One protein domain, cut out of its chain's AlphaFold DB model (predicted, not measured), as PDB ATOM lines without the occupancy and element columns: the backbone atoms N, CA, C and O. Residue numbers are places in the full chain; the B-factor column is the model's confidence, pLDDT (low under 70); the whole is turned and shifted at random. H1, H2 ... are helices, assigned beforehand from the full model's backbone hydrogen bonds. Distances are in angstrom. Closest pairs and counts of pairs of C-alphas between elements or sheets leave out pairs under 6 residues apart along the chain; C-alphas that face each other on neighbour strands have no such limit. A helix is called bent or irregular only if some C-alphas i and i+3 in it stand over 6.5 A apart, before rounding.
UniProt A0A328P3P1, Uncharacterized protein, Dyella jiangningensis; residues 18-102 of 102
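What this domain is: This is residues 18 to 102 of the 102 residues of an uncharacterized protein of Dyella jiangningensis (UniProt A0A328P3P1). The model is a long, thin helical hairpin, in which H2 and the much longer H3 run side by side in opposite ways, with the short H1 crossing from the start of H2 towards H3. H3 runs on past H2, kinks near residue 83, and is followed by the short H4, whose residues 94 to 100 stick out with the last two residues. The printed part has 85 residues with four named helices, H1, H2, H3 and H4 in that order, and no named strand; its class is all helix. The whole is extended, with a radius of gyration of the C-alphas of 18.4 A, and is a rod spanning 57 by 28 by 14 A.

Where its parts are: Residues 18 to 24 come before the first named helix. H1 is residues 25 to 31, beginning at C-alpha 25 at (156.071, 111.835, 161.980). H2 is residues 33 to 52, 28.5 A from first to last C-alpha. H3, residues 57 to 90, is the longest helix, 48.9 A from C-alpha 57 at (174.944, 136.842, 162.254) to C-alpha 90. H3 has a kink of 46 degrees near residue 83 and is only just irregular: C-alphas 82 and 85 are 7.0 A apart. H4 is residues 93 to 100, ending at C-alpha 100 at (165.612, 93.525, 151.121).

How they stand to each other: H2 and H3 form a helical hairpin, at a shallow tilt of 4 degrees and running opposite ways. They touch through residues 58 to 66 of H3 alone, and their closest C-alphas, those of Val 47 and Ala 59, are 5.7 A apart. H1 touches H3 through residues 74 to 81 of H3 alone, with the closest C-alphas, those of Val 25 and Phe 77, at 5.4 A. The lines of H1 and H3 are about perpendicular, at 78 degrees. H1 and H2 meet only through their link. H4 touches no helix and is apart from H1, H2 and H3. In H1, H2 and H4 every O i to N i+4 pair is within hydrogen-bond range; in H3 28 of 30 are.

The domain as a whole: The C-alphas of Arg 54 and Ser 94 are the two farthest apart, at 57.8 A. The printed part has no cut, and the links H1 to H2, H2 to H3 and H3 to H4 are tight. Residues 30 to 35, of which 33 to 35 belong to H2, stand free, and so do residues 94 to 102, of which 94 to 100 belong to H4. The mean pLDDT of the printed part is 86.8, and residue 102, the chain's last, is the one printed residue under 70.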
ATOM      1  N   PHE A  18     158.736  99.889 158.950       90.69
ATOM      2  CA  PHE A  18     157.366 100.282 159.284       90.69
ATOM      3  C   PHE A  18     156.305  99.265 158.846       90.69
ATOM      4  O   PHE A  18     155.116  99.543 158.986       90.69
ATOM      5  N   ARG A  19     156.700  98.081 158.359       86.88
ATOM      6  CA  ARG A  19     155.776  97.046 157.863       86.88
ATOM      7  C   ARG A  19     154.674  96.704 158.856       86.88
ATOM      8  O   ARG A  19     153.524  96.611 158.454       86.88
ATOM      9  N   ASP A  20     155.026  96.548 160.129       85.94
ATOM     10  CA  ASP A  20     154.096  96.147 161.192       85.94
ATOM     11  C   ASP A  20     153.818  97.267 162.199       85.94
ATOM     12  O   ASP A  20     153.346  97.020 163.307       85.94
ATOM     13  N   ARG A  21     154.144  98.513 161.839       84.88
ATOM     14  CA  ARG A  21     154.074  99.664 162.743       84.88
ATOM     15  C   ARG A  21     153.397 100.846 162.077       84.88
ATOM     16  O   ARG A  21     153.577 101.099 160.886       84.88
ATOM     17  N   ASP A  22     152.708 101.637 162.886       84.75
ATOM     18  CA  ASP A  22     152.208 102.922 162.427       84.75
ATOM     19  C   ASP A  22     153.370 103.880 162.185       84.75
ATOM     20  O   ASP A  22     154.248 104.100 163.029       84.75
ATOM     21  N   MET A  23     153.380 104.462 160.992       88.31
ATOM     22  CA  MET A  23     154.374 105.445 160.611       88.31
ATOM     23  C   MET A  23     153.937 106.805 161.135       88.31
ATOM     24  O   MET A  23     153.155 107.499 160.494       88.31
ATOM     25  N   SER A  24     154.442 107.197 162.302       88.62
ATOM     26  CA  SER A  24     154.262 108.549 162.831       88.62
ATOM     27  C   SER A  24     155.374 109.489 162.355       88.62
ATOM     28  O   SER A  24     156.501 109.069 162.075       88.62
ATOM     29  N   VAL A  25     155.081 110.792 162.311       86.69
ATOM     30  CA  VAL A  25     156.071 111.835 161.980       86.69
ATOM     31  C   VAL A  25     157.290 111.744 162.900       86.69
ATOM     32  O   VAL A  25     158.428 111.806 162.439       86.69
ATOM     33  N   PHE A  26     157.063 111.516 164.195       86.62
ATOM     34  CA  PHE A  26     158.136 111.342 165.169       86.62
ATOM     35  C   PHE A  26     159.003 110.111 164.870       86.62
ATOM     36  O   PHE A  26     160.228 110.179 164.962       86.62
ATOM     37  N   ALA A  27     158.395 108.995 164.458       87.19
ATOM     38  CA  ALA A  27     159.146 107.800 164.100       87.19
ATOM     39  C   ALA A  27     159.999 108.006 162.835       87.19
ATOM     40  O   ALA A  27     161.134 107.532 162.787       87.19
ATOM     41  N   LEU A  28     159.515 108.777 161.854       87.75
ATOM     42  CA  LEU A  28     160.294 109.165 160.669       87.75
ATOM     43  C   LEU A  28     161.484 110.069 161.020       87.75
ATOM     44  O   LEU A  28     162.596 109.854 160.521       87.75
ATOM     45  N   PHE A  29     161.287 111.018 161.941       87.44
ATOM     46  CA  PHE A  29     162.382 111.809 162.505       87.44
ATOM     47  C   PHE A  29     163.406 110.925 163.213       87.44
ATOM     48  O   PHE A  29     164.604 111.065 162.975       87.44
ATOM     49  N   ARG A  30     162.955 109.967 164.031       87.69
ATOM     50  CA  ARG A  30     163.838 109.037 164.745       87.69
ATOM     51  C   ARG A  30     164.615 108.125 163.787       87.69
ATOM     52  O   ARG A  30     165.801 107.885 164.006       87.69
ATOM     53  N   PHE A  31     163.991 107.667 162.703       87.00
ATOM     54  CA  PHE A  31     164.662 106.891 161.653       87.00
ATOM     55  C   PHE A  31     165.773 107.704 160.970       87.00
ATOM     56  O   PHE A  31     166.859 107.193 160.698       87.00
ATOM     57  N   SER A  32     165.537 109.001 160.756       86.94
ATOM     58  CA  SER A  32     166.492 109.918 160.123       86.94
ATOM     59  C   SER A  32     167.360 110.706 161.116       86.94
ATOM     60  O   SER A  32     168.094 111.599 160.695       86.94
ATOM     61  N   TRP A  33     167.337 110.369 162.413       88.06
ATOM     62  CA  TRP A  33     167.932 111.196 163.476       88.06
ATOM     63  C   TRP A  33     169.429 111.457 163.274       88.06
ATOM     64  O   TRP A  33     169.911 112.551 163.549       88.06
ATOM     65  N   ARG A  34     170.153 110.475 162.717       88.88
ATOM     66  CA  ARG A  34     171.593 110.576 162.430       88.88
ATOM     67  C   ARG A  34     171.916 111.750 161.508       88.88
ATOM     68  O   ARG A  34     172.957 112.373 161.673       88.88
ATOM     69  N   LEU A  35     171.036 112.052 160.551       86.75
ATOM     70  CA  LEU A  35     171.225 113.156 159.612       86.75
ATOM     71  C   LEU A  35     171.047 114.504 160.318       86.75
ATOM     72  O   LEU A  35     171.873 115.393 160.143       86.75
ATOM     73  N   TYR A  36     170.033 114.622 161.177       87.00
ATOM     74  CA  TYR A  36     169.820 115.825 161.982       87.00
ATOM     75  C   TYR A  36     170.965 116.062 162.962       87.00
ATOM     76  O   TYR A  36     171.483 117.170 163.022       87.00
ATOM     77  N   VAL A  37     171.433 115.018 163.653       89.81
ATOM     78  CA  VAL A  37     172.606 115.122 164.533       89.81
ATOM     79  C   VAL A  37     173.847 115.525 163.763       89.81
ATOM     80  O   VAL A  37     174.573 116.397 164.223       89.81
ATOM     81  N   PHE A  38     174.088 114.937 162.593       89.69
ATOM     82  CA  PHE A  38     175.227 115.318 161.766       89.69
ATOM     83  C   PHE A  38     175.183 116.808 161.401       89.69
ATOM     84  O   PHE A  38     176.171 117.512 161.600       89.69
ATOM     85  N   ILE A  39     174.031 117.311 160.942       87.56
ATOM     86  CA  ILE A  39     173.857 118.738 160.635       87.56
ATOM     87  C   ILE A  39     174.053 119.593 161.892       87.56
ATOM     88  O   ILE A  39     174.694 120.638 161.825       87.56
ATOM     89  N   LEU A  40     173.541 119.151 163.042       89.06
ATOM     90  CA  LEU A  40     173.648 119.870 164.311       89.06
ATOM     91  C   LEU A  40     175.104 119.937 164.797       89.06
ATOM     92  O   LEU A  40     175.544 120.995 165.229       89.06
ATOM     93  N   VAL A  41     175.881 118.861 164.650       90.94
ATOM     94  CA  VAL A  41     177.318 118.830 164.969       90.94
ATOM     95  C   VAL A  41     178.105 119.752 164.039       90.94
ATOM     96  O   VAL A  41     178.864 120.591 164.517       90.94
ATOM     97  N   VAL A  42     177.906 119.650 162.720       87.31
ATOM     98  CA  VAL A  42     178.580 120.522 161.737       87.31
ATOM     99  C   VAL A  42     178.223 121.991 161.976       87.31
ATOM    100  O   VAL A  42     179.089 122.866 161.929       87.31
ATOM    101  N   GLY A  43     176.959 122.256 162.297       85.38
ATOM    102  CA  GLY A  43     176.470 123.565 162.694       85.38
ATOM    103  C   GLY A  43     177.107 124.086 163.969       85.38
ATOM    104  O   GLY A  43     177.600 125.205 163.988       85.38
ATOM    105  N   GLY A  44     177.152 123.264 165.016       87.06
ATOM    106  CA  GLY A  44     177.770 123.606 166.293       87.06
ATOM    107  C   GLY A  44     179.256 123.924 166.151       87.06
ATOM    108  O   GLY A  44     179.714 124.925 166.694       87.06
ATOM    109  N   LEU A  45     179.993 123.140 165.358       88.50
ATOM    110  CA  LEU A  45     181.396 123.418 165.034       88.50
ATOM    111  C   LEU A  45     181.549 124.732 164.260       88.50
ATOM    112  O   LEU A  45     182.420 125.538 164.586       88.50
ATOM    113  N   SER A  46     180.673 124.979 163.284       83.31
ATOM    114  CA  SER A  46     180.645 126.239 162.531       83.31
ATOM    115  C   SER A  46     180.369 127.432 163.449       83.31
ATOM    116  O   SER A  46     181.075 128.433 163.390       83.31
ATOM    117  N   VAL A  47     179.393 127.322 164.352       83.56
ATOM    118  CA  VAL A  47     179.068 128.368 165.331       83.56
ATOM    119  C   VAL A  47     180.231 128.590 166.298       83.56
ATOM    120  O   VAL A  47     180.601 129.737 166.531       83.56
ATOM    121  N   ALA A  48     180.857 127.530 166.815       85.00
ATOM    122  CA  ALA A  48     182.000 127.630 167.722       85.00
ATOM    123  C   ALA A  48     183.198 128.343 167.069       85.00
ATOM    124  O   ALA A  48     183.770 129.259 167.662       85.00
ATOM    125  N   ALA A  49     183.526 127.987 165.822       82.06
ATOM    126  CA  ALA A  49     184.560 128.667 165.045       82.06
ATOM    127  C   ALA A  49     184.228 130.154 164.813       82.06
ATOM    128  O   ALA A  49     185.112 131.004 164.841       82.06
ATOM    129  N   MET A  50     182.950 130.495 164.630       78.31
ATOM    130  CA  MET A  50     182.525 131.870 164.332       78.31
ATOM    131  C   MET A  50     182.362 132.752 165.573       78.31
ATOM    132  O   MET A  50     182.582 133.961 165.489       78.31
ATOM    133  N   ILE A  51     182.052 132.173 166.739       79.88
ATOM    134  CA  ILE A  51     182.152 132.867 168.032       79.88
ATOM    135  C   ILE A  51     183.597 133.313 168.257       79.88
ATOM    136  O   ILE A  51     183.829 134.454 168.659       79.88
ATOM    137  N   HIS A  52     184.569 132.461 167.915       80.62
ATOM    138  CA  HIS A  52     185.984 132.828 167.951       80.62
ATOM    139  C   HIS A  52     186.302 134.020 167.022       80.62
ATOM    140  O   HIS A  52     187.100 134.883 167.377       80.62
ATOM    141  N   LEU A  53     185.605 134.127 165.885       81.88
ATOM    142  CA  LEU A  53     185.725 135.215 164.902       81.88
ATOM    143  C   LEU A  53     184.801 136.428 165.173       81.88
ATOM    144  O   LEU A  53     184.773 137.361 164.373       81.88
ATOM    145  N   ARG A  54     184.054 136.443 166.291       81.19
ATOM    146  CA  ARG A  54     183.138 137.524 166.726       81.19
ATOM    147  C   ARG A  54     182.038 137.917 165.719       81.19
ATOM    148  O   ARG A  54     181.631 139.076 165.682       81.19
ATOM    149  N   SER A  55     181.504 136.967 164.946       75.50
ATOM    150  CA  SER A  55     180.413 137.234 163.989       75.50
ATOM    151  C   SER A  55     179.103 136.505 164.351       75.50
ATOM    152  O   SER A  55     178.917 135.343 163.980       75.50
ATOM    153  N   PRO A  56     178.159 137.154 165.066       75.25
ATOM    154  CA  PRO A  56     176.941 136.500 165.566       75.25
ATOM    155  C   PRO A  56     175.852 136.275 164.500       75.25
ATOM    156  O   PRO A  56     174.961 135.450 164.700       75.25
ATOM    157  N   LEU A  57     175.916 136.964 163.354       80.75
ATOM    158  CA  LEU A  57     174.944 136.842 162.254       80.75
ATOM    159  C   LEU A  57     174.815 135.401 161.730       80.75
ATOM    160  O   LEU A  57     173.719 134.947 161.406       80.75
ATOM    161  N   PHE A  58     175.918 134.655 161.696       73.62
ATOM    162  CA  PHE A  58     175.933 133.292 161.164       73.62
ATOM    163  C   PHE A  58     175.290 132.262 162.097       73.62
ATOM    164  O   PHE A  58     174.760 131.265 161.611       73.62
ATOM    165  N   ALA A  59     175.266 132.506 163.411       78.62
ATOM    166  CA  ALA A  59     174.536 131.650 164.348       78.62
ATOM    167  C   ALA A  59     173.023 131.737 164.102       78.62
ATOM    168  O   ALA A  59     172.342 130.712 164.037       78.62
ATOM    169  N   TRP A  60     172.515 132.951 163.866       82.88
ATOM    170  CA  TRP A  60     171.123 133.175 163.475       82.88
ATOM    171  C   TRP A  60     170.808 132.590 162.098       82.88
ATOM    172  O   TRP A  60     169.788 131.919 161.942       82.88
ATOM    173  N   ALA A  61     171.701 132.765 161.118       84.94
ATOM    174  CA  ALA A  61     171.544 132.167 159.793       84.94
ATOM    175  C   ALA A  61     171.512 130.629 159.855       84.94
ATOM    176  O   ALA A  61     170.666 130.008 159.210       84.94
ATOM    177  N   PHE A  62     172.376 130.008 160.668       85.62
ATOM    178  CA  PHE A  62     172.370 128.562 160.885       85.62
ATOM    179  C   PHE A  62     171.074 128.096 161.556       85.62
ATOM    180  O   PHE A  62     170.447 127.157 161.072       85.62
ATOM    181  N   ALA A  63     170.637 128.764 162.628       85.56
ATOM    182  CA  ALA A  63     169.404 128.413 163.329       85.56
ATOM    183  C   ALA A  63     168.173 128.503 162.409       85.56
ATOM    184  O   ALA A  63     167.340 127.591 162.396       85.56
ATOM    185  N   LEU A  64     168.083 129.559 161.593       90.44
ATOM    186  CA  LEU A  64     167.029 129.717 160.589       90.44
ATOM    187  C   LEU A  64     167.101 128.624 159.518       90.44
ATOM    188  O   LEU A  64     166.096 127.966 159.250       90.44
ATOM    189  N   GLY A  65     168.282 128.382 158.943       89.94
ATOM    190  CA  GLY A  65     168.479 127.347 157.926       89.94
ATOM    191  C   GLY A  65     168.123 125.950 158.438       89.94
ATOM    192  O   GLY A  65     167.392 125.211 157.778       89.94
ATOM    193  N   TYR A  66     168.567 125.613 159.648       87.94
ATOM    194  CA  TYR A  66     168.240 124.350 160.302       87.94
ATOM    195  C   TYR A  66     166.732 124.205 160.534       87.94
ATOM    196  O   TYR A  66     166.148 123.172 160.206       87.94
ATOM    197  N   SER A  67     166.079 125.260 161.029       87.31
ATOM    198  CA  SER A  67     164.633 125.258 161.279       87.31
ATOM    199  C   SER A  67     163.827 125.057 159.995       87.31
ATOM    200  O   SER A  67     162.864 124.292 159.988       87.31
ATOM    201  N   LEU A  68     164.244 125.676 158.884       92.00
ATOM    202  CA  LEU A  68     163.603 125.494 157.578       92.00
ATOM    203  C   LEU A  68     163.746 124.059 157.051       92.00
ATOM    204  O   LEU A  68     162.788 123.521 156.496       92.00
ATOM    205  N   ILE A  69     164.905 123.422 157.249       89.81
ATOM    206  CA  ILE A  69     165.118 122.011 156.882       89.81
ATOM    207  C   ILE A  69     164.179 121.110 157.689       89.81
ATOM    208  O   ILE A  69     163.464 120.293 157.111       89.81
ATOM    209  N   VAL A  70     164.126 121.296 159.012       89.12
ATOM    210  CA  VAL A  70     163.248 120.510 159.892       89.12
ATOM    211  C   VAL A  70     161.776 120.708 159.525       89.12
ATOM    212  O   VAL A  70     161.034 119.731 159.451       89.12
ATOM    213  N   LEU A  71     161.345 121.941 159.240       89.62
ATOM    214  CA  LEU A  71     159.960 122.234 158.864       89.62
ATOM    215  C   LEU A  71     159.585 121.614 157.510       89.62
ATOM    216  O   LEU A  71     158.513 121.020 157.371       89.62
ATOM    217  N   ARG A  72     160.479 121.713 156.519       90.69
ATOM    218  CA  ARG A  72     160.313 121.076 155.206       90.69
ATOM    219  C   ARG A  72     160.152 119.564 155.347       90.69
ATOM    220  O   ARG A  72     159.228 118.992 154.763       90.69
ATOM    221  N   ASP A  73     161.025 118.931 156.125       89.62
ATOM    222  CA  ASP A  73     160.995 117.486 156.333       89.62
ATOM    223  C   ASP A  73     159.762 117.058 157.129       89.62
ATOM    224  O   ASP A  73     159.123 116.075 156.765       89.62
ATOM    225  N   ALA A  74     159.346 117.832 158.137       88.94
ATOM    226  CA  ALA A  74     158.113 117.581 158.879       88.94
ATOM    227  C   ALA A  74     156.883 117.574 157.957       88.94
ATOM    228  O   ALA A  74     156.036 116.686 158.062       88.94
ATOM    229  N   GLY A  75     156.806 118.516 157.010       89.69
ATOM    230  CA  GLY A  75     155.750 118.544 155.995       89.69
ATOM    231  C   GLY A  75     155.763 117.311 155.084       89.69
ATOM    232  O   GLY A  75     154.710 116.734 154.802       89.69
ATOM    233  N   GLY A  76     156.951 116.870 154.659       88.31
ATOM    234  CA  GLY A  76     157.120 115.628 153.900       88.31
ATOM    235  C   GLY A  76     156.687 114.399 154.701       88.31
ATOM    236  O   GLY A  76     155.879 113.602 154.229       88.31
ATOM    237  N   PHE A  77     157.147 114.294 155.946       91.38
ATOM    238  CA  PHE A  77     156.829 113.193 156.849       91.38
ATOM    239  C   PHE A  77     155.349 113.131 157.200       91.38
ATOM    240  O   PHE A  77     154.811 112.034 157.279       91.38
ATOM    241  N   LEU A  78     154.663 114.266 157.349       91.38
ATOM    242  CA  LEU A  78     153.210 114.301 157.526       91.38
ATOM    243  C   LEU A  78     152.484 113.659 156.342       91.38
ATOM    244  O   LEU A  78     151.576 112.855 156.540       91.38
ATOM    245  N   ARG A  79     152.892 113.982 155.110       90.25
ATOM    246  CA  ARG A  79     152.301 113.381 153.906       90.25
ATOM    247  C   ARG A  79     152.588 111.885 153.835       90.25
ATOM    248  O   ARG A  79     151.663 111.113 153.611       90.25
ATOM    249  N   THR A  80     153.834 111.471 154.067       89.19
ATOM    250  CA  THR A  80     154.216 110.050 154.046       89.19
ATOM    251  C   THR A  80     153.504 109.257 155.139       89.19
ATOM    252  O   THR A  80     152.954 108.203 154.853       89.19
ATOM    253  N   SER A  81     153.445 109.792 156.360       91.19
ATOM    254  CA  SER A  81     152.737 109.207 157.504       91.19
ATOM    255  C   SER A  81     151.251 108.995 157.205       91.19
ATOM    256  O   SER A  81     150.729 107.912 157.444       91.19
ATOM    257  N   ARG A  82     150.580 109.989 156.606       91.44
ATOM    258  CA  ARG A  82     149.164 109.879 156.214       91.44
ATOM    259  C   ARG A  82     148.924 108.913 155.058       91.44
ATOM    260  O   ARG A  82     147.891 108.258 155.033       91.44
ATOM    261  N   ALA A  83     149.847 108.839 154.102       90.50
ATOM    262  CA  ALA A  83     149.742 107.920 152.970       90.50
ATOM    263  C   ALA A  83     150.117 106.475 153.342       90.50
ATOM    264  O   ALA A  83     149.721 105.545 152.646       90.50
ATOM    265  N   TRP A  84     150.876 106.277 154.426       91.44
ATOM    266  CA  TRP A  84     151.429 104.977 154.799       91.44
ATOM    267  C   TRP A  84     150.397 103.853 154.944       91.44
ATOM    268  O   TRP A  84     150.664 102.793 154.390       91.44
ATOM    269  N   PRO A  85     149.232 104.037 155.599       89.25
ATOM    270  CA  PRO A  85     148.244 102.965 155.732       89.25
ATOM    271  C   PRO A  85     147.797 102.415 154.372       89.25
ATOM    272  O   PRO A  85     147.835 101.211 154.148       89.25
ATOM    273  N   MET A  86     147.500 103.307 153.424       91.56
ATOM    274  CA  MET A  86     147.125 102.929 152.059       91.56
ATOM    275  C   MET A  86     148.286 102.255 151.316       91.56
ATOM    276  O   MET A  86     148.111 101.233 150.661       91.56
ATOM    277  N   VAL A  87     149.493 102.815 151.419       89.38
ATOM    278  CA  VAL A  87     150.694 102.249 150.787       89.38
ATOM    279  C   VAL A  87     150.976 100.841 151.321       89.38
ATOM    280  O   VAL A  87     151.313  99.952 150.543       89.38
ATOM    281  N   ARG A  88     150.794 100.623 152.627       90.00
ATOM    282  CA  ARG A  88     151.012  99.344 153.308       90.00
ATOM    283  C   ARG A  88     150.077  98.244 152.799       90.00
ATOM    284  O   ARG A  88     150.510  97.101 152.682       90.00
ATOM    285  N   GLU A  89     148.826  98.585 152.497       89.94
ATOM    286  CA  GLU A  89     147.824  97.642 151.983       89.94
ATOM    287  C   GLU A  89     148.063  97.255 150.519       89.94
ATOM    288  O   GLU A  89     147.833  96.111 150.136       89.94
ATOM    289  N   VAL A  90     148.543  98.192 149.699       91.75
ATOM    290  CA  VAL A  90     148.732  97.977 148.253       91.75
ATOM    291  C   VAL A  90     150.080  97.320 147.928       91.75
ATOM    292  O   VAL A  90     150.258  96.759 146.844       91.75
ATOM    293  N   LEU A  91     151.057  97.388 148.836       90.88
ATOM    294  CA  LEU A  91     152.396  96.865 148.582       90.88
ATOM    295  C   LEU A  91     152.446  95.331 148.572       90.88
ATOM    296  O   LEU A  91     152.023  94.659 149.508       90.88
ATOM    297  N   ASP A  92     153.086  94.785 147.538       92.12
ATOM    298  CA  ASP A  92     153.438  93.369 147.471       92.12
ATOM    299  C   ASP A  92     154.647  93.083 148.377       92.12
ATOM    300  O   ASP A  92     155.811  93.222 147.981       92.12
ATOM    301  N   TRP A  93     154.360  92.688 149.617       90.88
ATOM    302  CA  TRP A  93     155.371  92.388 150.632       90.88
ATOM    303  C   TRP A  93     156.310  91.247 150.242       90.88
ATOM    304  O   TRP A  93     157.458  91.241 150.683       90.88
ATOM    305  N   SER A  94     155.879  90.328 149.370       88.88
ATOM    306  CA  SER A  94     156.744  89.243 148.895       88.88
ATOM    307  C   SER A  94     157.933  89.790 148.095       88.88
ATOM    308  O   SER A  94     159.079  89.396 148.323       88.88
ATOM    309  N   LYS A  95     157.686  90.790 147.239       87.94
ATOM    310  CA  LYS A  95     158.728  91.471 146.455       87.94
ATOM    311  C   LYS A  95     159.617  92.353 147.320       87.94
ATOM    312  O   LYS A  95     160.817  92.435 147.074       87.94
ATOM    313  N   VAL A  96     159.054  93.008 148.335       88.06
ATOM    314  CA  VAL A  96     159.831  93.799 149.308       88.06
ATOM    315  C   VAL A  96     160.817  92.912 150.062       88.06
ATOM    316  O   VAL A  96     161.991  93.262 150.194       88.06
ATOM    317  N   ASP A  97     160.364  91.743 150.510       88.25
ATOM    318  CA  ASP A  97     161.197  90.785 151.233       88.25
ATOM    319  C   ASP A  97     162.300  90.208 150.331       88.25
ATOM    320  O   ASP A  97     163.434  90.046 150.779       88.25
ATOM    321  N   GLU A  98     162.016  89.953 149.050       88.56
ATOM    322  CA  GLU A  98     163.037  89.520 148.086       88.56
ATOM    323  C   GLU A  98     164.095  90.609 147.843       88.56
ATOM    324  O   GLU A  98     165.294  90.329 147.807       88.56
ATOM    325  N   LEU A  99     163.663  91.864 147.696       87.12
ATOM    326  CA  LEU A  99     164.558  92.992 147.444       87.12
ATOM    327  C   LEU A  99     165.405  93.358 148.667       87.12
ATOM    328  O   LEU A  99     166.524  93.830 148.494       87.12
ATOM    329  N   SER A 100     164.894  93.163 149.886       84.56
ATOM    330  CA  SER A 100     165.612  93.525 151.121       84.56
ATOM    331  C   SER A 100     166.713  92.531 151.496       84.56
ATOM    332  O   SER A 100     167.641  92.885 152.221       84.56
ATOM    333  N   LYS A 101     166.629  91.299 150.982       79.56
ATOM    334  CA  LYS A 101     167.624  90.235 151.182       79.56
ATOM    335  C   LYS A 101     168.764  90.255 150.152       79.56
ATOM    336  O   LYS A 101     169.710  89.488 150.313       79.56
ATOM    337  N   LYS A 102     168.666  91.088 149.108       66.50
ATOM    338  CA  LYS A 102     169.708  91.304 148.086       66.50
ATOM    339  C   LYS A 102     170.674  92.418 148.488       66.50
ATOM    340  O   LYS A 102     171.875  92.264 148.182       66.50
TER     341      LYS A 102